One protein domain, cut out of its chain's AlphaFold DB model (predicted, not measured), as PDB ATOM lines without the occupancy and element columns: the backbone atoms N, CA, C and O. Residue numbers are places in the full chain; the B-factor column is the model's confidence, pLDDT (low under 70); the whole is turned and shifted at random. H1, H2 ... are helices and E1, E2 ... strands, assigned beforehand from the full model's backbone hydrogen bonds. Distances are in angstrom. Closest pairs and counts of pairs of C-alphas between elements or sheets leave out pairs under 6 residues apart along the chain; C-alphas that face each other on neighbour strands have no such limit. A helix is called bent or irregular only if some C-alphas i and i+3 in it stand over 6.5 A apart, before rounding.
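This is residues 112 to 166 of the 212 residues of an uncharacterized protein of Guillardia theta (strain CCMP2712) (UniProt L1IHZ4). A short two-stranded hairpin, E1 and E2, stands in the middle of this small domain, with the helix H2 to one side of it and the helix H3, the longest by residues, to the other. The short helix H1 makes a corner with the beginning of H2, and H2 and H3 stay apart, with the hairpin between them. The printed part has 55 residues with three named helices and two named strands, in the order H1, H2, E1, E2, H3; the sheet, E1 - E2, is antiparallel, and the class is mostly helix. The whole is compact, with a radius of gyration of the C-alphas of 10.8 A, and it spans 27 by 21 by 17 A.

H1, residues 120 to 123, and H2, residues 127 to 136, touch only at the corner by their tight link; their closest C-alphas, those of Leu 121 and Glu 127, are 5.9 A apart. After H2 a tight link leads to E1, residues 139 to 141, and the closest C-alphas of H2 and E1, those of Ala 133 and Ser 139, are 5.5 A apart. E1 and E2, residues 148 to 150, form a hairpin of antiparallel neighbour strands, with 145 degrees between their directions. The C-alphas of 140 and 149 face each other at 5.4 A, and within hydrogen-bond range are N 140 and O 149 at 2.8 A and N 149 and O 140 at 2.9 A. H3, residues 151 to 161, follows E2 with no residue between; its closest C-alpha to E1 is that of Ala 151, 4.7 A from that of Ser 139. The closest C-alphas of E2 and H3, those of Val 149 and His 157, are 7.5 A apart. H3 is apart from H1 and from H2, and H1 is only just apart from E2, at 8.4 A. In H2 every O i to N i+4 pair is within hydrogen-bond range, in H3 5 of 7 are, and H1 is too short for such a pair.

H1 begins at C-alpha 120, at (-33.851, 27.494, 2.184), and measures 5.0 A. H2 measures 14.5 A from C-alpha 127, at (-27.624, 34.062, 3.845), to C-alpha 136. E1 and E2 measure 7.0 A each. H3 measures 14.2 A and ends at C-alpha 161, at (-42.714, 26.932, -11.644); it is irregular, with C-alphas 152 and 155 7.6 A apart.

The two C-alphas farthest apart are those of Glu 135 and Ala 166, at 30.3 A. The printed part has no cut and no long link; the link from E1 to E2, six residues, is short. The mean pLDDT of the printed part is 78.9, and residues 112 to 118 and 165 to 166 are under 70.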
ATOM      1  N   SER A 112     -35.228  39.796   8.580       49.47
ATOM      2  CA  SER A 112     -36.622  39.394   8.791       49.47
ATOM      3  C   SER A 112     -37.596  39.742   7.637       49.47
ATOM      4  O   SER A 112     -38.519  38.979   7.363       49.47
ATOM      5  N   GLU A 113     -37.390  40.835   6.887       52.78
ATOM      6  CA  GLU A 113     -38.282  41.257   5.779       52.78
ATOM      7  C   GLU A 113     -37.824  40.816   4.385       52.78
ATOM      8  O   GLU A 113     -38.639  40.738   3.464       52.78
ATOM      9  N   LEU A 114     -36.549  40.449   4.227       57.66
ATOM     10  CA  LEU A 114     -36.075  39.772   3.017       57.66
ATOM     11  C   LEU A 114     -36.705  38.381   2.869       57.66
ATOM     12  O   LEU A 114     -36.554  37.754   1.829       57.66
ATOM     13  N   GLY A 115     -37.416  37.885   3.886       55.56
ATOM     14  CA  GLY A 115     -37.886  36.509   3.926       55.56
ATOM     15  C   GLY A 115     -36.724  35.531   4.067       55.56
ATOM     16  O   GLY A 115     -36.858  34.381   3.653       55.56
ATOM     17  N   THR A 116     -35.584  35.966   4.633       59.91
ATOM     18  CA  THR A 116     -34.476  35.048   4.934       59.91
ATOM     19  C   THR A 116     -34.973  33.946   5.860       59.91
ATOM     20  O   THR A 116     -34.698  32.792   5.592       59.91
ATOM     21  N   GLU A 117     -35.833  34.259   6.831       60.84
ATOM     22  CA  GLU A 117     -36.419  33.286   7.766       60.84
ATOM     23  C   GLU A 117     -37.234  32.163   7.098       60.84
ATOM     24  O   GLU A 117     -37.485  31.135   7.717       60.84
ATOM     25  N   GLN A 118     -37.654  32.341   5.840       63.38
ATOM     26  CA  GLN A 118     -38.379  31.333   5.053       63.38
ATOM     27  C   GLN A 118     -37.579  30.836   3.842       63.38
ATOM     28  O   GLN A 118     -38.080  30.046   3.038       63.38
ATOM     29  N   SER A 119     -36.347  31.313   3.664       70.81
ATOM     30  CA  SER A 119     -35.512  30.925   2.540       70.81
ATOM     31  C   SER A 119     -34.652  29.724   2.909       70.81
ATOM     32  O   SER A 119     -33.835  29.781   3.826       70.81
ATOM     33  N   LEU A 120     -34.726  28.671   2.094       75.94
ATOM     34  CA  LEU A 120     -33.851  27.494   2.184       75.94
ATOM     35  C   LEU A 120     -32.352  27.868   2.229       75.94
ATOM     36  O   LEU A 120     -31.518  27.154   2.793       75.94
ATOM     37  N   LEU A 121     -31.979  28.988   1.601       78.38
ATOM     38  CA  LEU A 121     -30.605  29.482   1.619       78.38
ATOM     39  C   LEU A 121     -30.208  30.028   2.995       78.38
ATOM     40  O   LEU A 121     -29.062  29.837   3.388       78.38
ATOM     41  N   ALA A 122     -31.121  30.640   3.744       78.25
ATOM     42  CA  ALA A 122     -30.839  31.062   5.111       78.25
ATOM     43  C   ALA A 122     -30.795  29.865   6.070       78.25
ATOM     44  O   ALA A 122     -29.846  29.756   6.843       78.25
ATOM     45  N   ASP A 123     -31.719  28.904   5.936       79.56
ATOM     46  CA  ASP A 123     -31.721  27.661   6.731       79.56
ATOM     47  C   ASP A 123     -30.424  26.857   6.562       79.56
ATOM     48  O   ASP A 123     -29.933  26.210   7.487       79.56
ATOM     49  N   SER A 124     -29.834  26.910   5.364       82.38
ATOM     50  CA  SER A 124     -28.548  26.274   5.064       82.38
ATOM     51  C   SER A 124     -27.323  27.130   5.419       82.38
ATOM     52  O   SER A 124     -26.196  26.742   5.096       82.38
ATOM     53  N   GLY A 125     -27.514  28.281   6.073       80.69
ATOM     54  CA  GLY A 125     -26.447  29.195   6.492       80.69
ATOM     55  C   GLY A 125     -25.762  29.937   5.338       80.69
ATOM     56  O   GLY A 125     -24.625  30.387   5.471       80.69
ATOM     57  N   ARG A 126     -26.414  30.038   4.174       83.69
ATOM     58  CA  ARG A 126     -25.930  30.726   2.962       83.69
ATOM     59  C   ARG A 126     -26.632  32.066   2.738       83.69
ATOM     60  O   ARG A 126     -26.837  32.484   1.599       83.69
ATOM     61  N   GLU A 127     -26.956  32.754   3.826       84.38
ATOM     62  CA  GLU A 127     -27.624  34.062   3.845       84.38
ATOM     63  C   GLU A 127     -26.912  35.132   3.003       84.38
ATOM     64  O   GLU A 127     -27.565  35.937   2.347       84.38
ATOM     65  N   ARG A 128     -25.576  35.075   2.913       81.31
ATOM     66  CA  ARG A 128     -24.783  36.017   2.109       81.31
ATOM     67  C   ARG A 128     -25.186  36.052   0.638       81.31
ATOM     68  O   ARG A 128     -25.185  37.115   0.045       81.31
ATOM     69  N   ILE A 129     -25.603  34.921   0.066       81.00
ATOM     70  CA  ILE A 129     -26.047  34.870  -1.336       81.00
ATOM     71  C   ILE A 129     -27.343  35.674  -1.522       81.00
ATOM     72  O   ILE A 129     -27.539  36.294  -2.562       81.00
ATOM     73  N   ILE A 130     -28.223  35.671  -0.514       79.38
ATOM     74  CA  ILE A 130     -29.447  36.479  -0.526       79.38
ATOM     75  C   ILE A 130     -29.088  37.963  -0.416       79.38
ATOM     76  O   ILE A 130     -29.658  38.767  -1.148       79.38
ATOM     77  N   MET A 131     -28.140  38.315   0.458       77.62
ATOM     78  CA  MET A 131     -27.687  39.699   0.633       77.62
ATOM     79  C   MET A 131     -27.043  40.247  -0.643       77.62
ATOM     80  O   MET A 131     -27.484  41.278  -1.137       77.62
ATOM     81  N   ASP A 132     -26.091  39.517  -1.229       80.69
ATOM     82  CA  ASP A 132     -25.412  39.914  -2.468       80.69
ATOM     83  C   ASP A 132     -26.425  40.081  -3.617       80.69
ATOM     84  O   ASP A 132     -26.397  41.051  -4.371       80.69
ATOM     85  N   ALA A 133     -27.391  39.163  -3.724       79.06
ATOM     86  CA  ALA A 133     -28.431  39.245  -4.743       79.06
ATOM     87  C   ALA A 133     -29.410  40.412  -4.525       79.06
ATOM     88  O   ALA A 133     -29.920  40.962  -5.507       79.06
ATOM     89  N   ALA A 134     -29.682  40.771  -3.266       71.94
ATOM     90  CA  ALA A 134     -30.499  41.924  -2.905       71.94
ATOM     91  C   ALA A 134     -29.771  43.244  -3.200       71.94
ATOM     92  O   ALA A 134     -30.395  44.167  -3.720       71.94
ATOM     93  N   GLU A 135     -28.463  43.315  -2.937       75.81
ATOM     94  CA  GLU A 135     -27.617  44.460  -3.301       75.81
ATOM     95  C   GLU A 135     -27.547  44.652  -4.822       75.81
ATOM     96  O   GLU A 135     -27.682  45.774  -5.313       75.81
ATOM     97  N   ASP A 136     -27.426  43.557  -5.576       79.00
ATOM     98  CA  ASP A 136     -27.383  43.586  -7.040       79.00
ATOM     99  C   ASP A 136     -28.757  43.841  -7.688       79.00
ATOM    100  O   ASP A 136     -28.838  44.172  -8.874       79.00
ATOM    101  N   GLY A 137     -29.857  43.613  -6.960       78.75
ATOM    102  CA  GLY A 137     -31.232  43.689  -7.475       78.75
ATOM    103  C   GLY A 137     -31.538  42.703  -8.614       78.75
ATOM    104  O   GLY A 137     -32.583  42.784  -9.263       78.75
ATOM    105  N   SER A 138     -30.625  41.770  -8.893       79.81
ATOM    106  CA  SER A 138     -30.716  40.841 -10.022       79.81
ATOM    107  C   SER A 138     -31.622  39.647  -9.726       79.81
ATOM    108  O   SER A 138     -32.128  39.007 -10.653       79.81
ATOM    109  N   SER A 139     -31.849  39.349  -8.445       82.81
ATOM    110  CA  SER A 139     -32.711  38.261  -7.992       82.81
ATOM    111  C   SER A 139     -33.629  38.713  -6.862       82.81
ATOM    112  O   SER A 139     -33.309  39.611  -6.094       82.81
ATOM    113  N   VAL A 140     -34.798  38.087  -6.789       83.69
ATOM    114  CA  VAL A 140     -35.882  38.394  -5.859       83.69
ATOM    115  C   VAL A 140     -36.348  37.083  -5.228       83.69
ATOM    116  O   VAL A 140     -36.435  36.054  -5.906       83.69
ATOM    117  N   LEU A 141     -36.648  37.104  -3.930       85.44
ATOM    118  CA  LEU A 141     -37.221  35.960  -3.227       85.44
ATOM    119  C   LEU A 141     -38.720  35.832  -3.528       85.44
ATOM    120  O   LEU A 141     -39.486  36.792  -3.438       85.44
ATOM    121  N   CYS A 142     -39.151  34.629  -3.899       85.75
ATOM    122  CA  CYS A 142     -40.558  34.309  -4.072       85.75
ATOM    123  C   CYS A 142     -41.203  34.105  -2.700       85.75
ATOM    124  O   CYS A 142     -40.866  33.161  -1.991       85.75
ATOM    125  N   ARG A 143     -42.173  34.950  -2.340       81.62
ATOM    126  CA  ARG A 143     -42.850  34.881  -1.032       81.62
ATOM    127  C   ARG A 143     -43.717  33.636  -0.837       81.62
ATOM    128  O   ARG A 143     -44.027  33.305   0.296       81.62
ATOM    129  N   ALA A 144     -44.117  32.970  -1.920       81.25
ATOM    130  CA  ALA A 144     -44.969  31.787  -1.843       81.25
ATOM    131  C   ALA A 144     -44.165  30.518  -1.520       81.25
ATOM    132  O   ALA A 144     -44.596  29.704  -0.715       81.25
ATOM    133  N   CYS A 145     -42.988  30.344  -2.133       85.19
ATOM    134  CA  CYS A 145     -42.187  29.122  -1.986       85.19
ATOM    135  C   CYS A 145     -40.794  29.323  -1.368       85.19
ATOM    136  O   CYS A 145     -40.051  28.354  -1.238       85.19
ATOM    137  N   GLY A 146     -40.395  30.557  -1.046       81.69
ATOM    138  CA  GLY A 146     -39.076  30.877  -0.482       81.69
ATOM    139  C   GLY A 146     -37.902  30.758  -1.466       81.69
ATOM    140  O   GLY A 146     -36.743  30.910  -1.068       81.69
ATOM    141  N   ALA A 147     -38.164  30.482  -2.752       83.12
ATOM    142  CA  ALA A 147     -37.126  30.319  -3.770       83.12
ATOM    143  C   ALA A 147     -36.526  31.662  -4.210       83.12
ATOM    144  O   ALA A 147     -37.248  32.632  -4.434       83.12
ATOM    145  N   LEU A 148     -35.206  31.701  -4.409       85.00
ATOM    146  CA  LEU A 148     -34.509  32.846  -4.997       85.00
ATOM    147  C   LEU A 148     -34.566  32.754  -6.528       85.00
ATOM    148  O   LEU A 148     -34.072  31.791  -7.117       85.00
ATOM    149  N   VAL A 149     -35.176  33.745  -7.178       87.06
ATOM    150  CA  VAL A 149     -35.435  33.746  -8.626       87.06
ATOM    151  C   VAL A 149     -34.872  35.017  -9.239       87.06
ATOM    152  O   VAL A 149     -35.021  36.093  -8.678       87.06
ATOM    153  N   ASN A 150     -34.262  34.932 -10.421       87.31
ATOM    154  CA  ASN A 150     -33.838  36.134 -11.137       87.31
ATOM    155  C   ASN A 150     -35.039  37.073 -11.387       87.31
ATOM    156  O   ASN A 150     -36.094  36.609 -11.826       87.31
ATOM    157  N   ALA A 151     -34.868  38.378 -11.162       85.62
ATOM    158  CA  ALA A 151     -35.936  39.376 -11.246       85.62
ATOM    159  C   ALA A 151     -36.686  39.320 -12.590       85.62
ATOM    160  O   ALA A 151     -37.916  39.341 -12.627       85.62
ATOM    161  N   SER A 152     -35.954  39.121 -13.693       88.38
ATOM    162  CA  SER A 152     -36.522  39.021 -15.046       88.38
ATOM    163  C   SER A 152     -37.451  37.817 -15.257       88.38
ATOM    164  O   SER A 152     -38.262  37.815 -16.179       88.38
ATOM    165  N   ARG A 153     -37.344  36.782 -14.415       88.94
ATOM    166  CA  ARG A 153     -38.106  35.530 -14.521       88.94
ATOM    167  C   ARG A 153     -39.130  35.350 -13.407       88.94
ATOM    168  O   ARG A 153     -39.792  34.316 -13.387       88.94
ATOM    169  N   MET A 154     -39.297  36.329 -12.516       89.12
ATOM    170  CA  MET A 154     -40.229  36.222 -11.390       89.12
ATOM    171  C   MET A 154     -41.662  35.932 -11.859       89.12
ATOM    172  O   MET A 154     -42.305  35.024 -11.340       89.12
ATOM    173  N   MET A 155     -42.133  36.621 -12.903       87.00
ATOM    174  CA  MET A 155     -43.467  36.372 -13.463       87.00
ATOM    175  C   MET A 155     -43.621  34.946 -14.010       87.00
ATOM    176  O   MET A 155     -44.605  34.272 -13.719       87.00
ATOM    177  N   ALA A 156     -42.631  34.456 -14.763       90.19
ATOM    178  CA  ALA A 156     -42.655  33.094 -15.298       90.19
ATOM    179  C   ALA A 156     -42.602  32.043 -14.180       90.19
ATOM    180  O   ALA A 156     -43.280  31.021 -14.252       90.19
ATOM    181  N   HIS A 157     -41.833  32.313 -13.123       91.44
ATOM    182  CA  HIS A 157     -41.794  31.459 -11.946       91.44
ATOM    183  C   HIS A 157     -43.165  31.381 -11.270       91.44
ATOM    184  O   HIS A 157     -43.657  30.277 -11.071       91.44
ATOM    185  N   GLN A 158     -43.803  32.519 -10.983       86.94
ATOM    186  CA  GLN A 158     -45.140  32.547 -10.380       86.94
ATOM    187  C   GLN A 158     -46.166  31.778 -11.221       86.94
ATOM    188  O   GLN A 158     -46.989  31.063 -10.668       86.94
ATOM    189  N   GLN A 159     -46.087  31.877 -12.549       87.19
ATOM    190  CA  GLN A 159     -47.083  31.285 -13.436       87.19
ATOM    191  C   GLN A 159     -46.879  29.787 -13.713       87.19
ATOM    192  O   GLN A 159     -47.858  29.074 -13.911       87.19
ATOM    193  N   PHE A 160     -45.632  29.303 -13.766       87.88
ATOM    194  CA  PHE A 160     -45.346  27.947 -14.262       87.88
ATOM    195  C   PHE A 160     -44.513  27.075 -13.324       87.88
ATOM    196  O   PHE A 160     -44.524  25.857 -13.480       87.88
ATOM    197  N   TRP A 161     -43.744  27.662 -12.403       89.62
ATOM    198  CA  TRP A 161     -42.714  26.932 -11.644       89.62
ATOM    199  C   TRP A 161     -42.861  27.046 -10.125       89.62
ATOM    200  O   TRP A 161     -42.105  26.415  -9.388       89.62
ATOM    201  N   CYS A 162     -43.781  27.876  -9.636       90.25
ATOM    202  CA  CYS A 162     -43.981  28.073  -8.213       90.25
ATOM    203  C   CYS A 162     -44.801  26.915  -7.638       90.25
ATOM    204  O   CYS A 162     -46.028  26.915  -7.693       90.25
ATOM    205  N   ASN A 163     -44.109  25.942  -7.044       79.31
ATOM    206  CA  ASN A 163     -44.726  24.742  -6.472       79.31
ATOM    207  C   ASN A 163     -45.746  25.041  -5.359       79.31
ATOM    208  O   ASN A 163     -46.659  24.251  -5.158       79.31
ATOM    209  N   ALA A 164     -45.607  26.171  -4.657       78.19
ATOM    210  CA  ALA A 164     -46.516  26.563  -3.577       78.19
ATOM    211  C   ALA A 164     -47.896  27.028  -4.078       78.19
ATOM    212  O   ALA A 164     -48.885  26.837  -3.385       78.19
ATOM    213  N   LEU A 165     -47.978  27.584  -5.295       67.31
ATOM    214  CA  LEU A 165     -49.256  28.009  -5.888       67.31
ATOM    215  C   LEU A 165     -50.042  26.832  -6.481       67.31
ATOM    216  O   LEU A 165     -51.239  26.941  -6.704       67.31
ATOM    217  N   ALA A 166     -49.386  25.695  -6.732       61.72
ATOM    218  CA  ALA A 166     -50.038  24.503  -7.272       61.72
ATOM    219  C   ALA A 166     -50.781  23.677  -6.203       61.72
ATOM    220  O   ALA A 166     -51.565  22.799  -6.556       61.72
TER     221      ALA A 166